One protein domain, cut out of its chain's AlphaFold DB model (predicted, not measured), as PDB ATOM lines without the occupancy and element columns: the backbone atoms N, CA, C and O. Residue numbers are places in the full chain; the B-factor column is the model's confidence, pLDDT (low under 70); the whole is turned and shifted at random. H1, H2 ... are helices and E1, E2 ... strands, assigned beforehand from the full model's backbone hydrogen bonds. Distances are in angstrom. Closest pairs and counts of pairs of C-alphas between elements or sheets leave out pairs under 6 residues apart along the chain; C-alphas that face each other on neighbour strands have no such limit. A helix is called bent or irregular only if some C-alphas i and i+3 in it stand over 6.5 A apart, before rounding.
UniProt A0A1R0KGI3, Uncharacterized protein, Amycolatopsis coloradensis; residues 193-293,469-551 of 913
ATOM      1  N   TYR A 193      -2.706 -47.632  39.502       98.38
ATOM      2  CA  TYR A 193      -1.969 -48.336  40.546       98.38
ATOM      3  C   TYR A 193      -2.612 -48.100  41.912       98.38
ATOM      4  O   TYR A 193      -3.091 -47.003  42.184       98.38
ATOM      5  N   ILE A 194      -2.611 -49.126  42.764       97.88
ATOM      6  CA  ILE A 194      -3.050 -49.054  44.166       97.88
ATOM      7  C   ILE A 194      -2.249 -50.058  45.004       97.88
ATOM      8  O   ILE A 194      -1.998 -51.175  44.550       97.88
ATOM      9  N   CYS A 195      -1.844 -49.703  46.222       95.12
ATOM     10  CA  CYS A 195      -1.277 -50.682  47.156       95.12
ATOM     11  C   CYS A 195      -2.385 -51.584  47.703       95.12
ATOM     12  O   CYS A 195      -3.427 -51.080  48.109       95.12
ATOM     13  N   GLU A 196      -2.189 -52.900  47.741       92.31
ATOM     14  CA  GLU A 196      -3.123 -53.811  48.412       92.31
ATOM     15  C   GLU A 196      -2.613 -54.095  49.827       92.31
ATOM     16  O   GLU A 196      -1.696 -54.890  50.033       92.31
ATOM     17  N   VAL A 197      -3.213 -53.422  50.810       86.94
ATOM     18  CA  VAL A 197      -2.846 -53.548  52.219       86.94
ATOM     19  C   VAL A 197      -3.761 -54.573  52.880       86.94
ATOM     20  O   VAL A 197      -4.963 -54.342  53.048       86.94
ATOM     21  N   ALA A 198      -3.177 -55.707  53.267       73.38
ATOM     22  CA  ALA A 198      -3.859 -56.787  53.966       73.38
ATOM     23  C   ALA A 198      -3.092 -57.165  55.244       73.38
ATOM     24  O   ALA A 198      -2.174 -57.983  55.194       73.38
ATOM     25  N   ASP A 199      -3.467 -56.596  56.394       62.91
ATOM     26  CA  ASP A 199      -2.953 -57.029  57.694       62.91
ATOM     27  C   ASP A 199      -4.036 -57.734  58.521       62.91
ATOM     28  O   ASP A 199      -4.778 -57.139  59.301       62.91
ATOM     29  N   ALA A 200      -4.110 -59.054  58.351       54.25
ATOM     30  CA  ALA A 200      -5.032 -59.906  59.094       54.25
ATOM     31  C   ALA A 200      -4.520 -60.294  60.499       54.25
ATOM     32  O   ALA A 200      -5.172 -61.095  61.169       54.25
ATOM     33  N   ARG A 201      -3.340 -59.812  60.931       53.06
ATOM     34  CA  ARG A 201      -2.682 -60.239  62.184       53.06
ATOM     35  C   ARG A 201      -2.796 -59.216  63.316       53.06
ATOM     36  O   ARG A 201      -2.393 -59.525  64.435       53.06
ATOM     37  N   VAL A 202      -3.351 -58.038  63.039       61.59
ATOM     38  CA  VAL A 202      -3.551 -56.949  64.006       61.59
ATOM     39  C   VAL A 202      -4.962 -56.949  64.603       61.59
ATOM     40  O   VAL A 202      -5.914 -57.463  64.009       61.59
ATOM     41  N   ALA A 203      -5.101 -56.383  65.805       56.50
ATOM     42  CA  ALA A 203      -6.407 -56.102  66.400       56.50
ATOM     43  C   ALA A 203      -7.198 -55.122  65.506       56.50
ATOM     44  O   ALA A 203      -6.601 -54.284  64.842       56.50
ATOM     45  N   ALA A 204      -8.534 -55.237  65.473       65.06
ATOM     46  CA  ALA A 204      -9.414 -54.439  64.601       65.06
ATOM     47  C   ALA A 204      -8.969 -54.404  63.115       65.06
ATOM     48  O   ALA A 204      -8.817 -53.331  62.527       65.06
ATOM     49  N   PRO A 205      -8.777 -55.563  62.455       70.62
ATOM     50  CA  PRO A 205      -8.156 -55.634  61.130       70.62
ATOM     51  C   PRO A 205      -8.978 -54.935  60.030       70.62
ATOM     52  O   PRO A 205      -8.487 -54.708  58.930       70.62
ATOM     53  N   HIS A 206     -10.237 -54.564  60.282       77.88
ATOM     54  CA  HIS A 206     -11.029 -53.733  59.370       77.88
ATOM     55  C   HIS A 206     -10.539 -52.280  59.268       77.88
ATOM     56  O   HIS A 206     -10.764 -51.664  58.233       77.88
ATOM     57  N   LEU A 207      -9.834 -51.753  60.274       80.56
ATOM     58  CA  LEU A 207      -9.224 -50.418  60.221       80.56
ATOM     59  C   LEU A 207      -7.826 -50.416  59.591       80.56
ATOM     60  O   LEU A 207      -7.295 -49.347  59.292       80.56
ATOM     61  N   HIS A 208      -7.220 -51.587  59.381       81.00
ATOM     62  CA  HIS A 208      -5.840 -51.744  58.902       81.00
ATOM     63  C   HIS A 208      -5.740 -52.341  57.488       81.00
ATOM     64  O   HIS A 208      -4.638 -52.588  57.002       81.00
ATOM     65  N   GLU A 209      -6.868 -52.528  56.801       86.94
ATOM     66  CA  GLU A 209      -6.917 -53.047  55.433       86.94
ATOM     67  C   GLU A 209      -7.714 -52.127  54.508       86.94
ATOM     68  O   GLU A 209      -8.780 -51.636  54.872       86.94
ATOM     69  N   ASN A 210      -7.260 -51.974  53.264       93.00
ATOM     70  CA  ASN A 210      -7.916 -51.130  52.258       93.00
ATOM     71  C   ASN A 210      -8.712 -51.930  51.208       93.00
ATOM     72  O   ASN A 210      -9.068 -51.409  50.149       93.00
ATOM     73  N   THR A 211      -9.021 -53.199  51.496       93.81
ATOM     74  CA  THR A 211      -9.773 -54.090  50.593       93.81
ATOM     75  C   THR A 211     -11.070 -53.461  50.041       93.81
ATOM     76  O   THR A 211     -11.338 -53.649  48.849       93.81
ATOM     77  N   PRO A 212     -11.889 -52.727  50.831       95.25
ATOM     78  CA  PRO A 212     -13.050 -52.002  50.306       95.25
ATOM     79  C   PRO A 212     -12.712 -51.059  49.143       95.25
ATOM     80  O   PRO A 212     -13.316 -51.177  48.072       95.25
ATOM     81  N   ALA A 213     -11.696 -50.207  49.314       97.44
ATOM     82  CA  ALA A 213     -11.238 -49.270  48.294       97.44
ATOM     83  C   ALA A 213     -10.756 -50.001  47.036       97.44
ATOM     84  O   ALA A 213     -11.236 -49.723  45.938       97.44
ATOM     85  N   VAL A 214      -9.879 -51.004  47.192       97.50
ATOM     86  CA  VAL A 214      -9.339 -51.799  46.072       97.50
ATOM     87  C   VAL A 214     -10.465 -52.431  45.248       97.50
ATOM     88  O   VAL A 214     -10.443 -52.391  44.016       97.50
ATOM     89  N   ARG A 215     -11.488 -52.989  45.909       97.56
ATOM     90  CA  ARG A 215     -12.636 -53.614  45.232       97.56
ATOM     91  C   ARG A 215     -13.525 -52.603  44.519       97.56
ATOM     92  O   ARG A 215     -13.965 -52.891  43.404       97.56
ATOM     93  N   ASP A 216     -13.789 -51.454  45.133       98.25
ATOM     94  CA  ASP A 216     -14.615 -50.406  44.530       98.25
ATOM     95  C   ASP A 216     -13.903 -49.747  43.337       98.25
ATOM     96  O   ASP A 216     -14.514 -49.601  42.275       98.25
ATOM     97  N   VAL A 217     -12.593 -49.489  43.434       98.44
ATOM     98  CA  VAL A 217     -11.761 -49.038  42.303       98.44
ATOM     99  C   VAL A 217     -11.769 -50.081  41.181       98.44
ATOM    100  O   VAL A 217     -12.083 -49.757  40.036       98.44
ATOM    101  N   ALA A 218     -11.516 -51.359  41.483       98.06
ATOM    102  CA  ALA A 218     -11.545 -52.422  40.476       98.06
ATOM    103  C   ALA A 218     -12.905 -52.516  39.761       98.06
ATOM    104  O   ALA A 218     -12.967 -52.714  38.542       98.06
ATOM    105  N   ALA A 219     -14.006 -52.370  40.503       97.25
ATOM    106  CA  ALA A 219     -15.353 -52.367  39.945       97.25
ATOM    107  C   ALA A 219     -15.605 -51.150  39.040       97.25
ATOM    108  O   ALA A 219     -16.231 -51.300  37.988       97.25
ATOM    109  N   ALA A 220     -15.089 -49.976  39.413       96.62
ATOM    110  CA  ALA A 220     -15.216 -48.749  38.636       96.62
ATOM    111  C   ALA A 220     -14.427 -48.791  37.315       96.62
ATOM    112  O   ALA A 220     -14.918 -48.281  36.304       96.62
ATOM    113  N   LEU A 221     -13.251 -49.431  37.307       97.44
ATOM    114  CA  LEU A 221     -12.355 -49.524  36.145       97.44
ATOM    115  C   LEU A 221     -12.745 -50.614  35.143       97.44
ATOM    116  O   LEU A 221     -12.566 -50.437  33.936       97.44
ATOM    117  N   ARG A 222     -13.317 -51.729  35.616       96.31
ATOM    118  CA  ARG A 222     -13.719 -52.873  34.778       96.31
ATOM    119  C   ARG A 222     -14.517 -52.489  33.518       96.31
ATOM    120  O   ARG A 222     -14.132 -52.946  32.444       96.31
ATOM    121  N   PRO A 223     -15.597 -51.684  33.586       95.62
ATOM    122  CA  PRO A 223     -16.362 -51.313  32.391       95.62
ATOM    123  C   PRO A 223     -15.608 -50.377  31.436       95.62
ATOM    124  O   PRO A 223     -16.007 -50.269  30.282       95.62
ATOM    125  N   LEU A 224     -14.537 -49.717  31.890       94.69
ATOM    126  CA  LEU A 224     -13.691 -48.859  31.056       94.69
ATOM    127  C   LEU A 224     -12.567 -49.638  30.351       94.69
ATOM    128  O   LEU A 224     -11.846 -49.067  29.539       94.69
ATOM    129  N   GLY A 225     -12.374 -50.922  30.679       95.81
ATOM    130  CA  GLY A 225     -11.250 -51.713  30.169       95.81
ATOM    131  C   GLY A 225      -9.881 -51.223  30.658       95.81
ATOM    132  O   GLY A 225      -8.862 -51.568  30.062       95.81
ATOM    133  N   VAL A 226      -9.848 -50.419  31.726       96.38
ATOM    134  CA  VAL A 226      -8.615 -49.895  32.323       96.38
ATOM    135  C   VAL A 226      -8.055 -50.927  33.314       96.38
ATOM    136  O   VAL A 226      -8.760 -51.307  34.251       96.38
ATOM    137  N   PRO A 227      -6.802 -51.388  33.153       96.94
ATOM    138  CA  PRO A 227      -6.158 -52.279  34.111       96.94
ATOM    139  C   PRO A 227      -5.920 -51.604  35.468       96.94
ATOM    140  O   PRO A 227      -5.349 -50.511  35.529       96.94
ATOM    141  N   LEU A 228      -6.291 -52.305  36.543       97.94
ATOM    142  CA  LEU A 228      -5.838 -52.025  37.905       97.94
ATOM    143  C   LEU A 228      -4.601 -52.878  38.199       97.94
ATOM    144  O   LEU A 228      -4.662 -54.103  38.081       97.94
ATOM    145  N   VAL A 229      -3.499 -52.244  38.584       97.88
ATOM    146  CA  VAL A 229      -2.261 -52.904  39.004       97.88
ATOM    147  C   VAL A 229      -2.135 -52.760  40.517       97.88
ATOM    148  O   VAL A 229      -2.000 -51.647  41.023       97.88
ATOM    149  N   THR A 230      -2.190 -53.874  41.245       96.94
ATOM    150  CA  THR A 230      -1.983 -53.864  42.696       96.94
ATOM    151  C   THR A 230      -0.496 -53.962  43.033       96.94
ATOM    152  O   THR A 230       0.252 -54.707  42.393       96.94
ATOM    153  N   VAL A 231      -0.060 -53.196  44.034       95.19
ATOM    154  CA  VAL A 231       1.282 -53.295  44.619       95.19
ATOM    155  C   VAL A 231       1.188 -54.163  45.876       95.19
ATOM    156  O   VAL A 231       0.433 -53.804  46.780       95.19
ATOM    157  N   PRO A 232       1.901 -55.300  45.941       91.31
ATOM    158  CA  PRO A 232       1.845 -56.217  47.077       91.31
ATOM    159  C   PRO A 232       2.683 -55.745  48.276       91.31
ATOM    160  O   PRO A 232       3.628 -54.964  48.139       91.31
ATOM    161  N   THR A 233       2.344 -56.241  49.470       85.94
ATOM    162  CA  THR A 233       2.957 -55.833  50.752       85.94
ATOM    163  C   THR A 233       4.460 -56.077  50.846       85.94
ATOM    164  O   THR A 233       5.148 -55.315  51.518       85.94
ATOM    165  N   ASP A 234       4.992 -57.074  50.141       85.12
ATOM    166  CA  ASP A 234       6.434 -57.336  50.044       85.12
ATOM    167  C   ASP A 234       7.206 -56.265  49.249       85.12
ATOM    168  O   ASP A 234       8.433 -56.215  49.334       85.12
ATOM    169  N   VAL A 235       6.502 -55.399  48.512       88.44
ATOM    170  CA  VAL A 235       7.066 -54.226  47.829       88.44
ATOM    171  C   VAL A 235       6.832 -52.954  48.633       88.44
ATOM    172  O   VAL A 235       7.766 -52.186  48.840       88.44
ATOM    173  N   HIS A 236       5.601 -52.712  49.089       87.56
ATOM    174  CA  HIS A 236       5.266 -51.432  49.718       87.56
ATOM    175  C   HIS A 236       5.527 -51.383  51.236       87.56
ATOM    176  O   HIS A 236       5.537 -50.303  51.815       87.56
ATOM    177  N   GLY A 237       5.733 -52.515  51.921       81.06
ATOM    178  CA  GLY A 237       6.122 -52.534  53.343       81.06
ATOM    179  C   GLY A 237       5.096 -51.922  54.315       81.06
ATOM    180  O   GLY A 237       5.449 -51.490  55.417       81.06
ATOM    181  N   GLY A 238       3.824 -51.853  53.909       80.62
ATOM    182  CA  GLY A 238       2.741 -51.174  54.638       80.62
ATOM    183  C   GLY A 238       2.476 -49.725  54.207       80.62
ATOM    184  O   GLY A 238       1.511 -49.133  54.673       80.62
ATOM    185  N   ASP A 239       3.276 -49.170  53.295       86.31
ATOM    186  CA  ASP A 239       3.056 -47.844  52.709       86.31
ATOM    187  C   ASP A 239       1.935 -47.882  51.658       86.31
ATOM    188  O   ASP A 239       2.017 -48.625  50.680       86.31
ATOM    189  N   ALA A 240       0.867 -47.115  51.867       90.56
ATOM    190  CA  ALA A 240      -0.311 -47.121  50.999       90.56
ATOM    191  C   ALA A 240      -0.385 -45.914  50.046       90.56
ATOM    192  O   ALA A 240      -1.283 -45.867  49.204       90.56
ATOM    193  N   TRP A 241       0.540 -44.958  50.177       93.06
ATOM    194  CA  TRP A 241       0.465 -43.632  49.555       93.06
ATOM    195  C   TRP A 241       1.252 -43.587  48.249       93.06
ATOM    196  O   TRP A 241       2.350 -43.036  48.153       93.06
ATOM    197  N   ILE A 242       0.719 -44.255  47.229       95.12
ATOM    198  CA  ILE A 242       1.411 -44.385  45.943       95.12
ATOM    199  C   ILE A 242       1.440 -43.094  45.123       95.12
ATOM    200  O   ILE A 242       2.354 -42.938  44.310       95.12
ATOM    201  N   GLN A 243       0.512 -42.166  45.364       96.44
ATOM    202  CA  GLN A 243       0.549 -40.825  44.778       96.44
ATOM    203  C   GLN A 243       1.813 -40.069  45.201       96.44
ATOM    204  O   GLN A 243       2.434 -39.381  44.401       96.44
ATOM    205  N   ASP A 244       2.256 -40.260  46.441       95.38
ATOM    206  CA  ASP A 244       3.313 -39.446  47.033       95.38
ATOM    207  C   ASP A 244       4.719 -39.786  46.542       95.38
ATOM    208  O   ASP A 244       5.631 -38.959  46.605       95.38
ATOM    209  N   GLN A 245       4.927 -41.025  46.097       95.06
ATOM    210  CA  GLN A 245       6.266 -41.551  45.857       95.06
ATOM    211  C   GLN A 245       6.888 -41.072  44.540       95.06
ATOM    212  O   GLN A 245       8.120 -40.997  44.427       95.06
ATOM    213  N   TYR A 246       6.058 -40.801  43.536       96.81
ATOM    214  CA  TYR A 246       6.499 -40.392  42.212       96.81
ATOM    215  C   TYR A 246       5.431 -39.572  41.500       96.81
ATOM    216  O   TYR A 246       4.243 -39.759  41.741       96.81
ATOM    217  N   GLN A 247       5.868 -38.738  40.557       97.00
ATOM    218  CA  GLN A 247       4.968 -38.056  39.631       97.00
ATOM    219  C   GLN A 247       5.258 -38.467  38.191       97.00
ATOM    220  O   GLN A 247       6.415 -38.588  37.783       97.00
ATOM    221  N   LEU A 248       4.207 -38.707  37.408       95.94
ATOM    222  CA  LEU A 248       4.349 -39.143  36.024       95.94
ATOM    223  C   LEU A 248       4.351 -37.955  35.058       95.94
ATOM    224  O   LEU A 248       3.359 -37.241  34.919       95.94
ATOM    225  N   GLY A 249       5.446 -37.807  34.321       96.06
ATOM    226  CA  GLY A 249       5.566 -36.891  33.196       96.06
ATOM    227  C   GLY A 249       5.959 -37.605  31.905       96.06
ATOM    228  O   GLY A 249       5.851 -38.828  31.774       96.06
ATOM    229  N   TYR A 250       6.402 -36.824  30.931       95.88
ATOM    230  CA  TYR A 250       6.929 -37.303  29.661       95.88
ATOM    231  C   TYR A 250       7.975 -36.334  29.100       95.88
ATOM    232  O   TYR A 250       7.908 -35.126  29.338       95.88
ATOM    233  N   LEU A 251       8.920 -36.870  28.326       94.75
ATOM    234  CA  LEU A 251       9.773 -36.084  27.433       94.75
ATOM    235  C   LEU A 251       9.237 -36.198  26.011       94.75
ATOM    236  O   LEU A 251       8.705 -37.236  25.618       94.75
ATOM    237  N   HIS A 252       9.385 -35.132  25.234       91.81
ATOM    238  CA  HIS A 252       8.948 -35.079  23.844       91.81
ATOM    239  C   HIS A 252      10.050 -34.438  23.001       91.81
ATOM    240  O   HIS A 252      10.462 -33.310  23.274       91.81
ATOM    241  N   GLY A 253      10.510 -35.150  21.976       90.88
ATOM    242  CA  GLY A 253      11.432 -34.662  20.955       90.88
ATOM    243  C   GLY A 253      10.889 -34.911  19.542       90.88
ATOM    244  O   GLY A 253       9.830 -35.518  19.383       90.88
ATOM    245  N   PRO A 254      11.591 -34.455  18.492       88.44
ATOM    246  CA  PRO A 254      11.130 -34.589  17.107       88.44
ATOM    247  C   PRO A 254      10.882 -36.038  16.656       88.44
ATOM    248  O   PRO A 254       9.999 -36.279  15.833       88.44
ATOM    249  N   ALA A 255      11.617 -36.999  17.225       84.06
ATOM    250  CA  ALA A 255      11.493 -38.424  16.922       84.06
ATOM    251  C   ALA A 255      10.316 -39.122  17.635       84.06
ATOM    252  O   ALA A 255       9.871 -40.180  17.190       84.06
ATOM    253  N   GLY A 256       9.785 -38.546  18.719       88.56
ATOM    254  CA  GLY A 256       8.764 -39.193  19.541       88.56
ATOM    255  C   GLY A 256       8.742 -38.705  20.985       88.56
ATOM    256  O   GLY A 256       9.280 -37.652  21.325       88.56
ATOM    257  N   TRP A 257       8.079 -39.466  21.848       91.50
ATOM    258  CA  TRP A 257       7.947 -39.156  23.267       91.50
ATOM    259  C   TRP A 257       8.086 -40.424  24.105       91.50
ATOM    260  O   TRP A 257       7.742 -41.508  23.639       91.50
ATOM    261  N   MET A 258       8.508 -40.256  25.354       93.25
ATOM    262  CA  MET A 258       8.624 -41.325  26.348       93.25
ATOM    263  C   MET A 258       8.035 -40.860  27.679       93.25
ATOM    264  O   MET A 258       8.096 -39.669  28.000       93.25
ATOM    265  N   TYR A 259       7.471 -41.774  28.466       96.69
ATOM    266  CA  TYR A 259       7.115 -41.476  29.851       96.69
ATOM    267  C   TYR A 259       8.373 -41.248  30.681       96.69
ATOM    268  O   TYR A 259       9.405 -41.867  30.435       96.69
ATOM    269  N   VAL A 260       8.264 -40.412  31.708       97.50
ATOM    270  CA  VAL A 260       9.282 -40.287  32.751       97.50
ATOM    271  C   VAL A 260       8.604 -40.297  34.106       97.50
ATOM    272  O   VAL A 260       7.746 -39.465  34.398       97.50
ATOM    273  N   VAL A 261       9.007 -41.243  34.944       98.12
ATOM    274  CA  VAL A 261       8.646 -41.298  36.355       98.12
ATOM    275  C   VAL A 261       9.638 -40.429  37.122       98.12
ATOM    276  O   VAL A 261      10.804 -40.796  37.284       98.12
ATOM    277  N   LEU A 262       9.183 -39.263  37.579       98.06
ATOM    278  CA  LEU A 262       9.940 -38.411  38.489       98.06
ATOM    279  C   LEU A 262       9.936 -39.060  39.872       98.06
ATOM    280  O   LEU A 262       8.908 -39.073  40.551       98.06
ATOM    281  N   HIS A 263      11.077 -39.602  40.291       96.94
ATOM    282  CA  HIS A 263      11.223 -40.205  41.605       96.94
ATOM    283  C   HIS A 263      11.374 -39.110  42.663       96.94
ATOM    284  O   HIS A 263      12.449 -38.539  42.862       96.94
ATOM    285  N   LEU A 264      10.274 -38.822  43.353       96.12
ATOM    286  CA  LEU A 264      10.225 -37.761  44.350       96.12
ATOM    287  C   LEU A 264      11.039 -38.137  45.597       96.12
ATOM    288  O   LEU A 264      11.156 -39.332  45.908       96.12
ATOM    289  N   PRO A 265      11.624 -37.153  46.311       91.94
ATOM    290  CA  PRO A 265      12.492 -37.376  47.468       91.94
ATOM    291  C   PRO A 265      11.696 -37.761  48.726       91.94
ATOM    292  O   PRO A 265      11.757 -37.096  49.757       91.94
ATOM    293  N   ARG A 266      10.958 -38.870  48.649       90.25
ATOM    294  CA  ARG A 266      10.165 -39.440  49.737       90.25
ATOM    295  C   ARG A 266      10.787 -40.740  50.220       90.25
ATOM    296  O   ARG A 266      10.703 -41.768  49.551       90.25
ATOM    297  N   THR A 267      11.411 -40.698  51.390       81.94
ATOM    298  CA  THR A 267      12.198 -41.813  51.945       81.94
ATOM    299  C   THR A 267      11.405 -42.764  52.835       81.94
ATOM    300  O   THR A 267      11.910 -43.828  53.176       81.94
ATOM    301  N   ARG A 268      10.155 -42.444  53.184       69.25
ATOM    302  CA  ARG A 268       9.344 -43.228  54.130       69.25
ATOM    303  C   ARG A 268       7.852 -42.936  53.984       69.25
ATOM    304  O   ARG A 268       7.477 -41.971  53.328       69.25
ATOM    305  N   ALA A 269       7.034 -43.751  54.644       62.81
ATOM    306  CA  ALA A 269       5.666 -43.382  54.976       62.81
ATOM    307  C   ALA A 269       5.683 -42.438  56.191       62.81
ATOM    308  O   ALA A 269       6.261 -42.783  57.226       62.81
ATOM    309  N   ASP A 270       5.040 -41.275  56.081       56.22
ATOM    310  CA  ASP A 270       5.031 -40.224  57.116       56.22
ATOM    311  C   ASP A 270       4.358 -40.630  58.432       56.22
ATOM    312  O   ASP A 270       4.423 -39.920  59.433       56.22
ATOM    313  N   THR A 271       3.766 -41.819  58.479       47.19
ATOM    314  CA  THR A 271       3.183 -42.362  59.695       47.19
ATOM    315  C   THR A 271       4.207 -43.054  60.596       47.19
ATOM    316  O   THR A 271       3.894 -43.241  61.756       47.19
ATOM    317  N   SER A 272       5.440 -43.381  60.169       54.41
ATOM    318  CA  SER A 272       6.363 -44.261  60.932       54.41
ATOM    319  C   SER A 272       7.689 -43.600  61.385       54.41
ATOM    320  O   SER A 272       8.448 -43.084  60.566       54.41
ATOM    321  N   LEU A 273       8.024 -43.690  62.684       49.84
ATOM    322  CA  LEU A 273       9.376 -43.540  63.272       49.84
ATOM    323  C   LEU A 273      10.222 -44.807  63.179       49.84
ATOM    324  O   LEU A 273      11.438 -44.725  63.379       49.84
ATOM    325  N   ALA A 274       9.618 -45.975  62.945       55.88
ATOM    326  CA  ALA A 274      10.410 -47.166  62.685       55.88
ATOM    327  C   ALA A 274      11.230 -46.931  61.414       55.88
ATOM    328  O   ALA A 274      10.687 -46.545  60.375       55.88
ATOM    329  N   LEU A 275      12.537 -47.174  61.510       56.25
ATOM    330  CA  LEU A 275      13.441 -47.201  60.367       56.25
ATOM    331  C   LEU A 275      13.103 -48.444  59.543       56.25
ATOM    332  O   LEU A 275      13.701 -49.504  59.724       56.25
ATOM    333  N   ARG A 276      12.066 -48.345  58.712       57.00
ATOM    334  CA  ARG A 276      11.687 -49.413  57.793       57.00
ATOM    335  C   ARG A 276      12.573 -49.300  56.564       57.00
ATOM    336  O   ARG A 276      12.564 -48.280  55.889       57.00
ATOM    337  N   ASP A 277      13.308 -50.364  56.260       51.88
ATOM    338  CA  ASP A 277      14.119 -50.428  55.038       51.88
ATOM    339  C   ASP A 277      13.249 -50.556  53.763       51.88
ATOM    340  O   ASP A 277      13.766 -50.420  52.657       51.88
ATOM    341  N   GLN A 278      11.941 -50.825  53.899       58.56
ATOM    342  CA  GLN A 278      10.996 -50.986  52.790       58.56
ATOM    343  C   GLN A 278       9.953 -49.865  52.765       58.56
ATOM    344  O   GLN A 278       9.265 -49.611  53.753       58.56
ATOM    345  N   ASN A 279       9.821 -49.246  51.596       75.69
ATOM    346  CA  ASN A 279       8.779 -48.305  51.204       75.69
ATOM    347  C   ASN A 279       8.564 -48.424  49.680       75.69
ATOM    348  O   ASN A 279       9.182 -49.255  49.005       75.69
ATOM    349  N   LEU A 280       7.764 -47.526  49.110       90.00
ATOM    350  CA  LEU A 280       7.515 -47.481  47.670       90.00
ATOM    351  C   LEU A 280       8.708 -47.004  46.811       90.00
ATOM    352  O   LEU A 280       8.613 -47.037  45.589       90.00
ATOM    353  N   SER A 281       9.853 -46.599  47.370       88.44
ATOM    354  CA  SER A 281      11.001 -46.144  46.557       88.44
ATOM    355  C   SER A 281      11.577 -47.247  45.666       88.44
ATOM    356  O   SER A 281      11.903 -47.027  44.500       88.44
ATOM    357  N   THR A 282      11.620 -48.481  46.174       87.81
ATOM    358  CA  THR A 282      12.112 -49.632  45.402       87.81
ATOM    359  C   THR A 282      11.170 -50.007  44.262       87.81
ATOM    360  O   THR A 282      11.634 -50.488  43.227       87.81
ATOM    361  N   LEU A 283       9.863 -49.730  44.388       94.12
ATOM    362  CA  LEU A 283       8.915 -49.859  43.279       94.12
ATOM    363  C   LEU A 283       9.366 -48.986  42.107       94.12
ATOM    364  O   LEU A 283       9.370 -49.460  40.971       94.12
ATOM    365  N   VAL A 284       9.779 -47.743  42.382       95.69
ATOM    366  CA  VAL A 284      10.116 -46.781  41.330       95.69
ATOM    367  C   VAL A 284      11.269 -47.288  40.467       95.69
ATOM    368  O   VAL A 284      11.166 -47.329  39.245       95.69
ATOM    369  N   THR A 285      12.337 -47.746  41.113       94.50
ATOM    370  CA  THR A 285      13.586 -48.142  40.448       94.50
ATOM    371  C   THR A 285      13.590 -49.581  39.929       94.50
ATOM    372  O   THR A 285      14.390 -49.907  39.054       94.50
ATOM    373  N   SER A 286      12.706 -50.458  40.418       95.06
ATOM    374  CA  SER A 286      12.636 -51.857  39.965       95.06
ATOM    375  C   SER A 286      11.518 -52.121  38.953       95.06
ATOM    376  O   SER A 286      11.714 -52.896  38.015       95.06
ATOM    377  N   HIS A 287      10.348 -51.485  39.079       96.75
ATOM    378  CA  HIS A 287       9.183 -51.774  38.231       96.75
ATOM    379  C   HIS A 287       9.155 -50.941  36.949       96.75
ATOM    380  O   HIS A 287       8.938 -51.510  35.880       96.75
ATOM    381  N   PHE A 288       9.391 -49.628  37.036       97.50
ATOM    382  CA  PHE A 288       9.149 -48.719  35.909       97.50
ATOM    383  C   PHE A 288      10.200 -48.697  34.801       97.50
ATOM    384  O   PHE A 288       9.739 -48.635  33.664       97.50
ATOM    385  N   PRO A 289      11.530 -48.770  35.051       97.06
ATOM    386  CA  PRO A 289      12.519 -48.618  33.985       97.06
ATOM    387  C   PRO A 289      12.298 -49.645  32.878       97.06
ATOM    388  O   PRO A 289      12.539 -50.838  33.058       97.06
ATOM    389  N   ALA A 290      11.776 -49.206  31.751       96.19
ATOM    390  CA  ALA A 290      11.370 -50.050  30.644       96.19
ATOM    391  C   ALA A 290      11.312 -49.188  29.394       96.19
ATOM    392  O   ALA A 290      11.297 -47.971  29.494       96.19
ATOM    393  N   ARG A 291      11.222 -49.809  28.230       94.50
ATOM    394  CA  ARG A 291      11.049 -49.134  26.956       94.50
ATOM    395  C   ARG A 291       9.889 -48.145  27.016       94.50
ATOM    396  O   ARG A 291       8.788 -48.514  27.443       94.50
ATOM    397  N   ASP A 292      10.156 -46.919  26.586       93.25
ATOM    398  CA  ASP A 292       9.254 -45.764  26.623       93.25
ATOM    399  C   ASP A 292       8.824 -45.339  28.046       93.25
ATOM    400  O   ASP A 292       7.874 -44.565  28.200       93.25
ATOM    401  N   VAL A 293       9.472 -45.847  29.103       96.62
ATOM    402  CA  VAL A 293       9.207 -45.525  30.516       96.62
ATOM    403  C   VAL A 293      10.521 -45.289  31.254       96.62
ATOM    404  O   VAL A 293      11.115 -46.193  31.849       96.62
ATOM    405  N   GLU A 469       0.176 -31.051  41.058       97.50
ATOM    406  CA  GLU A 469      -0.982 -31.209  40.176       97.50
ATOM    407  C   GLU A 469      -0.802 -30.470  38.845       97.50
ATOM    408  O   GLU A 469       0.069 -29.612  38.687       97.50
ATOM    409  N   VAL A 470      -1.633 -30.791  37.849       95.06
ATOM    410  CA  VAL A 470      -1.591 -30.136  36.532       95.06
ATOM    411  C   VAL A 470      -2.960 -29.590  36.169       95.06
ATOM    412  O   VAL A 470      -3.912 -30.337  35.929       95.06
ATOM    413  N   GLY A 471      -3.039 -28.264  36.088       92.38
ATOM    414  CA  GLY A 471      -4.225 -27.559  35.631       92.38
ATOM    415  C   GLY A 471      -4.397 -27.591  34.107       92.38
ATOM    416  O   GLY A 471      -3.493 -27.994  33.370       92.38
ATOM    417  N   PRO A 472      -5.559 -27.148  33.600       88.00
ATOM    418  CA  PRO A 472      -5.871 -27.188  32.176       88.00
ATOM    419  C   PRO A 472      -4.984 -26.284  31.326       88.00
ATOM    420  O   PRO A 472      -4.442 -25.284  31.792       88.00
ATOM    421  N   ALA A 473      -4.937 -26.598  30.030       86.56
ATOM    422  CA  ALA A 473      -4.362 -25.732  29.012       86.56
ATOM    423  C   ALA A 473      -5.047 -24.356  28.971       86.56
ATOM    424  O   ALA A 473      -6.273 -24.255  28.893       86.56
ATOM    425  N   THR A 474      -4.238 -23.300  28.943       86.94
ATOM    426  CA  THR A 474      -4.673 -21.915  28.741       86.94
ATOM    427  C   THR A 474      -4.078 -21.364  27.446       86.94
ATOM    428  O   THR A 474      -3.223 -21.982  26.810       86.94
ATOM    429  N   ARG A 475      -4.520 -20.174  27.023       84.38
ATOM    430  CA  ARG A 475      -3.996 -19.531  25.807       84.38
ATOM    431  C   ARG A 475      -2.488 -19.254  25.890       84.38
ATOM    432  O   ARG A 475      -1.804 -19.339  24.875       84.38
ATOM    433  N   ASP A 476      -2.002 -18.882  27.069       86.44
ATOM    434  CA  ASP A 476      -0.596 -18.586  27.365       86.44
ATOM    435  C   ASP A 476       0.225 -19.832  27.740       86.44
ATOM    436  O   ASP A 476       1.444 -19.804  27.603       86.44
ATOM    437  N   ALA A 477      -0.428 -20.926  28.148       89.56
ATOM    438  CA  ALA A 477       0.206 -22.203  28.466       89.56
ATOM    439  C   ALA A 477      -0.594 -23.381  27.860       89.56
ATOM    440  O   ALA A 477      -1.401 -24.017  28.547       89.56
ATOM    441  N   PRO A 478      -0.396 -23.696  26.563       86.38
ATOM    442  CA  PRO A 478      -1.160 -24.731  25.853       86.38
ATOM    443  C   PRO A 478      -0.981 -26.161  26.385       86.38
ATOM    444  O   PRO A 478      -1.747 -27.049  26.012       86.38
ATOM    445  N   LEU A 479       0.026 -26.397  27.231       88.38
ATOM    446  CA  LEU A 479       0.283 -27.680  27.902       88.38
ATOM    447  C   LEU A 479      -0.200 -27.697  29.358       88.38
ATOM    448  O   LEU A 479       0.115 -28.623  30.103       88.38
ATOM    449  N   GLY A 480      -0.952 -26.678  29.766       91.19
ATOM    450  CA  GLY A 480      -1.388 -26.491  31.143       91.19
ATOM    451  C   GLY A 480      -0.338 -25.814  32.009       91.19
ATOM    452  O   GLY A 480       0.688 -25.340  31.522       91.19
ATOM    453  N   LYS A 481      -0.615 -25.747  33.309       95.06
ATOM    454  CA  LYS A 481       0.283 -25.174  34.318       95.06
ATOM    455  C   LYS A 481       0.420 -26.174  35.457       95.06
ATOM    456  O   LYS A 481      -0.581 -26.770  35.856       95.06
ATOM    457  N   VAL A 482       1.638 -26.371  35.952       97.50
ATOM    458  CA  VAL A 482       1.874 -27.179  37.154       97.50
ATOM    459  C   VAL A 482       1.427 -26.356  38.357       97.50
ATOM    460  O   VAL A 482       1.772 -25.182  38.444       97.50
ATOM    461  N   VAL A 483       0.667 -26.954  39.266       98.31
ATOM    462  CA  VAL A 483       0.213 -26.337  40.513       98.31
ATOM    463  C   VAL A 483       0.868 -27.067  41.674       98.31
ATOM    464  O   VAL A 483       0.813 -28.294  41.733       98.31
ATOM    465  N   VAL A 484       1.495 -26.319  42.579       98.25
ATOM    466  CA  VAL A 484       2.119 -26.865  43.788       98.25
ATOM    467  C   VAL A 484       1.722 -26.074  45.023       98.25
ATOM    468  O   VAL A 484       1.537 -24.858  44.955       98.25
ATOM    469  N   GLY A 485       1.640 -26.758  46.156       97.56
ATOM    470  CA  GLY A 485       1.521 -26.144  47.468       97.56
ATOM    471  C   GLY A 485       2.886 -25.676  47.959       97.56
ATOM    472  O   GLY A 485       3.804 -26.489  48.100       97.56
ATOM    473  N   ASN A 486       3.068 -24.372  48.157       96.31
ATOM    474  CA  ASN A 486       4.321 -23.807  48.655       96.31
ATOM    475  C   ASN A 486       4.134 -22.372  49.164       96.31
ATOM    476  O   ASN A 486       3.632 -21.518  48.434       96.31
ATOM    477  N   VAL A 487       4.682 -22.066  50.343       92.62
ATOM    478  CA  VAL A 487       4.895 -20.686  50.790       92.62
ATOM    479  C   VAL A 487       6.384 -20.368  50.778       92.62
ATOM    480  O   VAL A 487       7.208 -21.101  51.319       92.62
ATOM    481  N   THR A 488       6.744 -19.229  50.183       88.94
ATOM    482  CA  THR A 488       8.099 -18.669  50.269       88.94
ATOM    483  C   THR A 488       8.116 -17.529  51.280       88.94
ATOM    484  O   THR A 488       7.428 -16.526  51.099       88.94
ATOM    485  N   ARG A 489       8.932 -17.655  52.328       86.00
ATOM    486  CA  ARG A 489       9.060 -16.675  53.418       86.00
ATOM    487  C   ARG A 489      10.517 -16.334  53.714       86.00
ATOM    488  O   ARG A 489      11.431 -17.049  53.309       86.00
ATOM    489  N   THR A 490      10.737 -15.231  54.427       81.25
ATOM    490  CA  THR A 490      12.069 -14.819  54.893       81.25
ATOM    491  C   THR A 490      12.166 -15.024  56.400       81.25
ATOM    492  O   THR A 490      11.492 -14.335  57.161       81.25
ATOM    493  N   GLU A 491      13.040 -15.927  56.839       75.19
ATOM    494  CA  GLU A 491      13.303 -16.219  58.253       75.19
ATOM    495  C   GLU A 491      14.781 -15.969  58.562       75.19
ATOM    496  O   GLU A 491      15.661 -16.492  57.884       75.19
ATOM    497  N   ALA A 492      15.071 -15.133  59.567       72.12
ATOM    498  CA  ALA A 492      16.442 -14.775  59.959       72.12
ATOM    499  C   ALA A 492      17.351 -14.334  58.779       72.12
ATOM    500  O   ALA A 492      18.553 -14.593  58.768       72.12
ATOM    501  N   GLY A 493      16.771 -13.665  57.774       71.56
ATOM    502  CA  GLY A 493      17.479 -13.209  56.571       71.56
ATOM    503  C   GLY A 493      17.715 -14.290  55.506       71.56
ATOM    504  O   GLY A 493      18.399 -14.015  54.522       71.56
ATOM    505  N   GLN A 494      17.161 -15.494  55.674       70.75
ATOM    506  CA  GLN A 494      17.206 -16.582  54.697       70.75
ATOM    507  C   GLN A 494      15.832 -16.815  54.067       70.75
ATOM    508  O   GLN A 494      14.807 -16.735  54.738       70.75
ATOM    509  N   THR A 495      15.818 -17.129  52.773       79.56
ATOM    510  CA  THR A 495      14.610 -17.596  52.086       79.56
ATOM    511  C   THR A 495      14.323 -19.035  52.502       79.56
ATOM    512  O   THR A 495      15.168 -19.912  52.319       79.56
ATOM    513  N   VAL A 496      13.134 -19.267  53.045       82.88
ATOM    514  CA  VAL A 496      12.625 -20.576  53.456       82.88
ATOM    515  C   VAL A 496      11.386 -20.886  52.628       82.88
ATOM    516  O   VAL A 496      10.544 -20.017  52.406       82.88
ATOM    517  N   THR A 497      11.299 -22.123  52.158       90.69
ATOM    518  CA  THR A 497      10.164 -22.659  51.406       90.69
ATOM    519  C   THR A 497       9.692 -23.952  52.055       90.69
ATOM    520  O   THR A 497      10.501 -24.653  52.671       90.69
ATOM    521  N   ASP A 498       8.407 -24.275  51.920       91.88
ATOM    522  CA  ASP A 498       7.867 -25.539  52.440       91.88
ATOM    523  C   ASP A 498       8.290 -26.731  51.576       91.88
ATOM    524  O   ASP A 498       8.666 -27.782  52.105       91.88
ATOM    525  N   MET A 499       8.303 -26.544  50.251       93.06
ATOM    526  CA  MET A 499       8.910 -27.476  49.300       93.06
ATOM    527  C   MET A 499      10.438 -27.307  49.289       93.06
ATOM    528  O   MET A 499      10.961 -26.206  49.462       93.06
ATOM    529  N   ASP A 500      11.187 -28.385  49.052       92.69
ATOM    530  CA  ASP A 500      12.640 -28.361  48.891       92.69
ATOM    531  C   ASP A 500      13.036 -27.388  47.762       92.69
ATOM    532  O   ASP A 500      12.644 -27.597  46.608       92.69
ATOM    533  N   PRO A 501      13.873 -26.367  48.040       91.50
ATOM    534  CA  PRO A 501      14.305 -25.394  47.039       91.50
ATOM    535  C   PRO A 501      14.887 -26.006  45.764       91.50
ATOM    536  O   PRO A 501      14.758 -25.416  44.694       91.50
ATOM    537  N   HIS A 502      15.522 -27.181  45.848       91.81
ATOM    538  CA  HIS A 502      16.071 -27.855  44.668       91.81
ATOM    539  C   HIS A 502      14.978 -28.492  43.800       91.81
ATOM    540  O   HIS A 502      15.070 -28.426  42.576       91.81
ATOM    541  N   LEU A 503      13.931 -29.061  44.404       94.56
ATOM    542  CA  LEU A 503      12.771 -29.561  43.662       94.56
ATOM    543  C   LEU A 503      11.996 -28.398  43.030       94.56
ATOM    544  O   LEU A 503      11.656 -28.448  41.851       94.56
ATOM    545  N   LEU A 504      11.811 -27.307  43.774       93.81
ATOM    546  CA  LEU A 504      11.156 -26.104  43.270       93.81
ATOM    547  C   LEU A 504      11.927 -25.476  42.094       93.81
ATOM    548  O   LEU A 504      11.334 -25.098  41.082       93.81
ATOM    549  N   ALA A 505      13.259 -25.404  42.187       92.56
ATOM    550  CA  ALA A 505      14.118 -24.934  41.099       92.56
ATOM    551  C   ALA A 505      14.062 -25.856  39.870       92.56
ATOM    552  O   ALA A 505      14.024 -25.360  38.743       92.56
ATOM    553  N   PHE A 506      13.997 -27.174  40.075       94.88
ATOM    554  CA  PHE A 506      13.813 -28.149  39.004       94.88
ATOM    555  C   PHE A 506      12.482 -27.955  38.273       94.88
ATOM    556  O   PHE A 506      12.480 -27.842  37.047       94.88
ATOM    557  N   LEU A 507      11.362 -27.845  38.998       95.44
ATOM    558  CA  LEU A 507      10.034 -27.632  38.404       95.44
ATOM    559  C   LEU A 507       9.972 -26.309  37.624       95.44
ATOM    560  O   LEU A 507       9.542 -26.288  36.472       95.44
ATOM    561  N   ARG A 508      10.496 -25.214  38.194       93.44
ATOM    562  CA  ARG A 508      10.630 -23.920  37.492       93.44
ATOM    563  C   ARG A 508      11.532 -24.027  36.256       93.44
ATOM    564  O   ARG A 508      11.247 -23.418  35.224       93.44
ATOM    565  N   GLY A 509      12.581 -24.845  36.335       92.50
ATOM    566  CA  GLY A 509      13.479 -25.155  35.225       92.50
ATOM    567  C   GLY A 509      12.762 -25.761  34.018       92.50
ATOM    568  O   GLY A 509      13.160 -25.479  32.887       92.50
ATOM    569  N   GLN A 510      11.663 -26.500  34.218       94.00
ATOM    570  CA  GLN A 510      10.888 -27.111  33.127       94.00
ATOM    571  C   GLN A 510       9.991 -26.116  32.378       94.00
ATOM    572  O   GLN A 510       9.582 -26.391  31.250       94.00
ATOM    573  N   ALA A 511       9.732 -24.926  32.936       91.38
ATOM    574  CA  ALA A 511       8.785 -23.957  32.375       91.38
ATOM    575  C   ALA A 511       9.148 -23.458  30.961       91.38
ATOM    576  O   ALA A 511       8.278 -22.988  30.225       91.38
ATOM    577  N   HIS A 512      10.406 -23.619  30.528       89.69
ATOM    578  CA  HIS A 512      10.820 -23.373  29.137       89.69
ATOM    579  C   HIS A 512      10.057 -24.249  28.117       89.69
ATOM    580  O   HIS A 512       9.991 -23.913  26.932       89.69
ATOM    581  N   GLY A 513       9.439 -25.336  28.592       88.56
ATOM    582  CA  GLY A 513       8.502 -26.189  27.878       88.56
ATOM    583  C   GLY A 513       7.138 -25.587  27.568       88.56
ATOM    584  O   GLY A 513       6.378 -26.200  26.831       88.56
ATOM    585  N   GLY A 514       6.811 -24.404  28.091       88.25
ATOM    586  CA  GLY A 514       5.464 -23.841  27.961       88.25
ATOM    587  C   GLY A 514       4.469 -24.363  29.008       88.25
ATOM    588  O   GLY A 514       3.267 -24.198  28.824       88.25
ATOM    589  N   GLN A 515       4.964 -24.974  30.092       91.19
ATOM    590  CA  GLN A 515       4.180 -25.434  31.243       91.19
ATOM    591  C   GLN A 515       4.700 -24.742  32.523       91.19
ATOM    592  O   GLN A 515       5.621 -25.248  33.161       91.19
ATOM    593  N   PRO A 516       4.212 -23.531  32.858       93.75
ATOM    594  CA  PRO A 516       4.711 -22.751  33.988       93.75
ATOM    595  C   PRO A 516       4.215 -23.304  35.330       93.75
ATOM    596  O   PRO A 516       3.262 -24.083  35.376       93.75
ATOM    597  N   LEU A 517       4.851 -22.858  36.414       95.31
ATOM    598  CA  LEU A 517       4.497 -23.213  37.787       95.31
ATOM    599  C   LEU A 517       3.556 -22.167  38.405       95.31
ATOM    600  O   LEU A 517       3.775 -20.966  38.249       95.31
ATOM    601  N   VAL A 518       2.545 -22.634  39.130       96.88
ATOM    602  CA  VAL A 518       1.627 -21.857  39.966       96.88
ATOM    603  C   VAL A 518       1.774 -22.367  41.395       96.88
ATOM    604  O   VAL A 518       1.642 -23.561  41.642       96.88
ATOM    605  N   GLU A 519       2.065 -21.468  42.326       96.94
ATOM    606  CA  GLU A 519       2.213 -21.787  43.748       96.94
ATOM    607  C   GLU A 519       0.956 -21.320  44.496       96.94
ATOM    608  O   GLU A 519       0.509 -20.187  44.290       96.94
ATOM    609  N   ILE A 520       0.388 -22.190  45.330       97.12
ATOM    610  CA  ILE A 520      -0.734 -21.890  46.234       97.12
ATOM    611  C   ILE A 520      -0.343 -22.211  47.682       97.12
ATOM    612  O   ILE A 520       0.555 -23.020  47.911       97.12
ATOM    613  N   ASP A 521      -0.995 -21.583  48.660       96.44
ATOM    614  CA  ASP A 521      -0.738 -21.860  50.076       96.44
ATOM    615  C   ASP A 521      -1.548 -23.076  50.552       96.44
ATOM    616  O   ASP A 521      -2.777 -23.043  50.617       96.44
ATOM    617  N   THR A 522      -0.840 -24.156  50.875       96.88
ATOM    618  CA  THR A 522      -1.380 -25.367  51.512       96.88
ATOM    619  C   THR A 522      -0.770 -25.601  52.896       96.88
ATOM    620  O   THR A 522      -1.006 -26.638  53.506       96.88
ATOM    621  N   SER A 523       0.001 -24.643  53.426       93.50
ATOM    622  CA  SER A 523       0.755 -24.793  54.679       93.50
ATOM    623  C   SER A 523      -0.134 -24.924  55.923       93.50
ATOM    624  O   SER A 523       0.339 -25.340  56.979       93.50
ATOM    625  N   TRP A 524      -1.422 -24.597  55.790       94.94
ATOM    626  CA  TRP A 524      -2.457 -24.741  56.812       94.94
ATOM    627  C   TRP A 524      -3.023 -26.171  56.921       94.94
ATOM    628  O   TRP A 524      -3.788 -26.450  57.844       94.94
ATOM    629  N   LEU A 525      -2.660 -27.087  56.019       95.19
ATOM    630  CA  LEU A 525      -3.047 -28.501  56.072       95.19
ATOM    631  C   LEU A 525      -1.990 -29.339  56.809       95.19
ATOM    632  O   LEU A 525      -0.793 -29.083  56.700       95.19
ATOM    633  N   ASP A 526      -2.429 -30.372  57.535       90.38
ATOM    634  CA  ASP A 526      -1.563 -31.312  58.263       90.38
ATOM    635  C   ASP A 526      -0.584 -32.025  57.312       90.38
ATOM    636  O   ASP A 526       0.585 -32.216  57.658       90.38
ATOM    637  N   VAL A 527      -1.058 -32.426  56.125       91.81
ATOM    638  CA  VAL A 527      -0.236 -33.071  55.090       91.81
ATOM    639  C   VAL A 527       0.341 -32.032  54.127       91.81
ATOM    640  O   VAL A 527       1.528 -32.110  53.803       91.81
ATOM    641  N   GLY A 528      -0.430 -31.015  53.739       94.50
ATOM    642  CA  GLY A 528       0.091 -29.849  53.018       94.50
ATOM    643  C   GLY A 528       0.019 -29.973  51.501       94.50
ATOM    644  O   GLY A 528       0.861 -29.395  50.808       94.50
ATOM    645  N   HIS A 529      -0.917 -30.762  50.967       97.75
ATOM    646  CA  HIS A 529      -0.974 -31.088  49.540       97.75
ATOM    647  C   HIS A 529      -2.083 -30.339  48.793       97.75
ATOM    648  O   HIS A 529      -3.119 -29.978  49.345       97.75
ATOM    649  N   VAL A 530      -1.866 -30.107  47.494       98.38
ATOM    650  CA  VAL A 530      -2.864 -29.489  46.598       98.38
ATOM    651  C   VAL A 530      -4.085 -30.390  46.411       98.38
ATOM    652  O   VAL A 530      -5.210 -29.894  46.325       98.38
ATOM    653  N   ASP A 531      -3.883 -31.705  46.346       97.88
ATOM    654  CA  ASP A 531      -4.961 -32.668  46.113       97.88
ATOM    655  C   ASP A 531      -5.959 -32.787  47.285       97.88
ATOM    656  O   ASP A 531      -7.037 -33.348  47.107       97.88
ATOM    657  N   GLU A 532      -5.642 -32.235  48.460       97.62
ATOM    658  CA  GLU A 532      -6.537 -32.107  49.625       97.62
ATOM    659  C   GLU A 532      -7.514 -30.918  49.524       97.62
ATOM    660  O   GLU A 532      -8.439 -30.768  50.323       97.62
ATOM    661  N   VAL A 533      -7.296 -30.007  48.573       97.31
ATOM    662  CA  VAL A 533      -8.139 -28.808  48.427       97.31
ATOM    663  C   VAL A 533      -8.833 -28.747  47.083       97.31
ATOM    664  O   VAL A 533      -9.916 -28.163  46.997       97.31
ATOM    665  N   LEU A 534      -8.259 -29.344  46.034       97.75
ATOM    666  CA  LEU A 534      -8.825 -29.293  44.691       97.75
ATOM    667  C   LEU A 534      -8.489 -30.505  43.822       97.75
ATOM    668  O   LEU A 534      -7.487 -31.183  44.006       97.75
ATOM    669  N   ALA A 535      -9.297 -30.689  42.779       97.75
ATOM    670  CA  ALA A 535      -9.014 -31.558  41.649       97.75
ATOM    671  C   ALA A 535      -9.419 -30.884  40.333       97.75
ATOM    672  O   ALA A 535     -10.526 -30.354  40.189       97.75
ATOM    673  N   PHE A 536      -8.554 -30.964  39.322       96.69
ATOM    674  CA  PHE A 536      -8.909 -30.588  37.953       96.69
ATOM    675  C   PHE A 536      -9.601 -31.753  37.247       96.69
ATOM    676  O   PHE A 536      -9.068 -32.865  37.206       96.69
ATOM    677  N   VAL A 537     -10.766 -31.499  36.646       95.62
ATOM    678  CA  VAL A 537     -11.575 -32.526  35.975       95.62
ATOM    679  C   VAL A 537     -11.922 -32.130  34.536       95.62
ATOM    680  O   VAL A 537     -12.326 -30.990  34.290       95.62
ATOM    681  N   PRO A 538     -11.795 -33.041  33.553       91.88
ATOM    682  CA  PRO A 538     -12.240 -32.768  32.192       91.88
ATOM    683  C   PRO A 538     -13.760 -32.608  32.172       91.88
ATOM    684  O   PRO A 538     -14.469 -33.296  32.897       91.88
ATOM    685  N   THR A 539     -14.287 -31.744  31.311       87.81
ATOM    686  CA  THR A 539     -15.740 -31.596  31.143       87.81
ATOM    687  C   THR A 539     -16.161 -32.129  29.786       87.81
ATOM    688  O   THR A 539     -15.477 -31.894  28.792       87.81
ATOM    689  N   GLN A 540     -17.320 -32.780  29.717       81.69
ATOM    690  CA  GLN A 540     -17.961 -33.091  28.433       81.69
ATOM    691  C   GLN A 540     -18.799 -31.911  27.909       81.69
ATOM    692  O   GLN A 540     -19.297 -31.942  26.785       81.69
ATOM    693  N   SER A 541     -18.955 -30.858  28.719       65.94
ATOM    694  CA  SER A 541     -19.602 -29.611  28.325       65.94
ATOM    695  C   SER A 541     -18.765 -28.864  27.285       65.94
ATOM    696  O   SER A 541     -17.559 -28.676  27.439       65.94
ATOM    697  N   ASN A 542     -19.421 -28.374  26.234       54.91
ATOM    698  CA  ASN A 542     -18.789 -27.639  25.136       54.91
ATOM    699  C   ASN A 542     -18.240 -26.253  25.534       54.91
ATOM    700  O   ASN A 542     -17.633 -25.587  24.698       54.91
ATOM    701  N   ARG A 543     -18.474 -25.796  26.773       59.84
ATOM    702  CA  ARG A 543     -18.207 -24.412  27.186       59.84
ATOM    703  C   ARG A 543     -16.799 -24.169  27.737       59.84
ATOM    704  O   ARG A 543     -16.263 -23.097  27.483       59.84
ATOM    705  N   PHE A 544     -16.217 -25.118  28.476       64.06
ATOM    706  CA  PHE A 544     -14.985 -24.864  29.248       64.06
ATOM    707  C   PHE A 544     -13.877 -25.915  29.081       64.06
ATOM    708  O   PHE A 544     -12.720 -25.606  29.348       64.06
ATOM    709  N   GLY A 545     -14.176 -27.132  28.612       81.81
ATOM    710  CA  GLY A 545     -13.183 -28.203  28.418       81.81
ATOM    711  C   GLY A 545     -12.667 -28.842  29.719       81.81
ATOM    712  O   GLY A 545     -12.520 -30.062  29.762       81.81
ATOM    713  N   THR A 546     -12.492 -28.053  30.782       90.50
ATOM    714  CA  THR A 546     -12.079 -28.459  32.136       90.50
ATOM    715  C   THR A 546     -12.811 -27.613  33.185       90.50
ATOM    716  O   THR A 546     -13.239 -26.495  32.897       90.50
ATOM    717  N   ALA A 547     -12.956 -28.149  34.395       94.62
ATOM    718  CA  ALA A 547     -13.390 -27.436  35.591       94.62
ATOM    719  C   ALA A 547     -12.482 -27.800  36.775       94.62
ATOM    720  O   ALA A 547     -11.810 -28.834  36.756       94.62
ATOM    721  N   THR A 548     -12.492 -26.966  37.806       96.75
ATOM    722  CA  THR A 548     -11.883 -27.253  39.105       96.75
ATOM    723  C   THR A 548     -12.985 -27.634  40.080       96.75
ATOM    724  O   THR A 548     -13.967 -26.905  40.218       96.75
ATOM    725  N   LEU A 549     -12.836 -28.767  40.755       98.00
ATOM    726  CA  LEU A 549     -13.648 -29.120  41.916       98.00
ATOM    727  C   LEU A 549     -12.823 -28.838  43.166       98.00
ATOM    728  O   LEU A 549     -11.654 -29.208  43.184       98.00
ATOM    729  N   ARG A 550     -13.392 -28.193  44.187       97.62
ATOM    730  CA  ARG A 550     -12.650 -27.864  45.414       97.62
ATOM    731  C   ARG A 550     -13.447 -28.132  46.687       97.62
ATOM    732  O   ARG A 550     -14.677 -28.064  46.668       97.62
ATOM    733  N   ALA A 551     -12.751 -28.440  47.775       98.38
ATOM    734  CA  ALA A 551     -13.335 -28.703  49.091       98.38
ATOM    735  C   ALA A 551     -13.984 -27.430  49.655       98.38
ATOM    736  O   ALA A 551     -13.352 -26.381  49.631       98.38
TER     737      ALA A 551
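What this domain is: This is residues 193 to 293 and 469 to 551 of the 913 residues of an uncharacterized protein of Amycolatopsis coloradensis (UniProt A0A1R0KGI3). Two loosely joined lobes, each built of small two-stranded sheets: in residues 193 to 293, H1 packs on the parallel pair E1 and E2, and the long hairpin of E3 and E4 reaches away from it. In residues 469 to 551, the parallel pair E5 and E8 lies between H5 and the hairpin of E9 and E10, while residues 490 to 495, in the hairpin of E6 and E7, stick out. The 184 printed residues have five named helices and ten named strands, in the order E1 H1 E2 H2 H3 E3 E4 H4 E5 E6 E7 H5 E8 E9 E10; the class is mixed. The whole is only just compact, close to loose, with a radius of gyration of the C-alphas of 18.9 A and spans of 53 by 52 by 37 A.

Where its parts are: E1, residues 193 to 195, begins at C-alpha 193 (-1.969, -48.336, 40.546). H1, residues 211 to 224, is 20.6 A long and only just irregular: C-alphas 220 and 223 are 6.8 A apart. E2 is residues 228 to 231, H2 233 to 236 and H3 242 to 245. E3, residues 246 to 253, is 22.6 A long and E4, residues 256 to 263, 22.2 A. H4 is residues 281 to 287. After the cut come E5, residues 482 to 485, E6, 488 to 491, and E7, 494 to 497. H5, residues 501 to 513, is 20.0 A long and only just irregular: C-alphas 509 and 512 are 6.9 A apart. E8 is residues 517 to 520, E9 534 to 538, and E10, 546 to 551, ends at C-alpha 551 (-13.335, -28.703, 49.091).

How they stand to each other: E1, H1 and E2 form a strand-helix-strand unit, two parallel neighbour strands with a helix between, with a right-handed crossover; N 231 and O 194 are 2.8 A apart. The closest C-alphas of H1 and E2 are those of Ala 218 and Leu 228, 6.3 A apart. H2 and H4 only just touch, with 3 pairs of C-alphas within 8 A, the closest Val 235 and Leu 283, 6.6 A. H3 and H4 are close but not clearly touching, the closest C-alphas being those of Gln 245 and Ser 281, 6.6 A. E3 and E4 are a hairpin, antiparallel, with N 249 and O 260 2.8 A apart. E5 and E8 are parallel, with N 518 and O 482 2.7 A apart; the closest C-alphas of H5 and E8 are those of Arg 508 and Leu 517, 6.2 A. E6 and E7 are an antiparallel hairpin, with N 496 and O 489 2.8 A apart; so are E9 and E10, with N 535 and O 549 2.8 A apart. Every O i to N i+4 pair is within hydrogen-bond range in H4, 8 of 10 in H1 and 6 of 9 in H5; H2 and H3 are too short for such a pair.

The domain as a whole: The C-alphas farthest apart are those of Ala 203 and Pro 254, 56.6 A. Residues 294 to 468 are not printed, and C-alphas 293 and 469 are 20.1 A apart across the cut. The links E1 to H1, E4 to H4 and E8 to E9 are long. The mean pLDDT of the printed part is 88.1; residues 199 to 204, 268 to 278 and 541 to 544 are under 70.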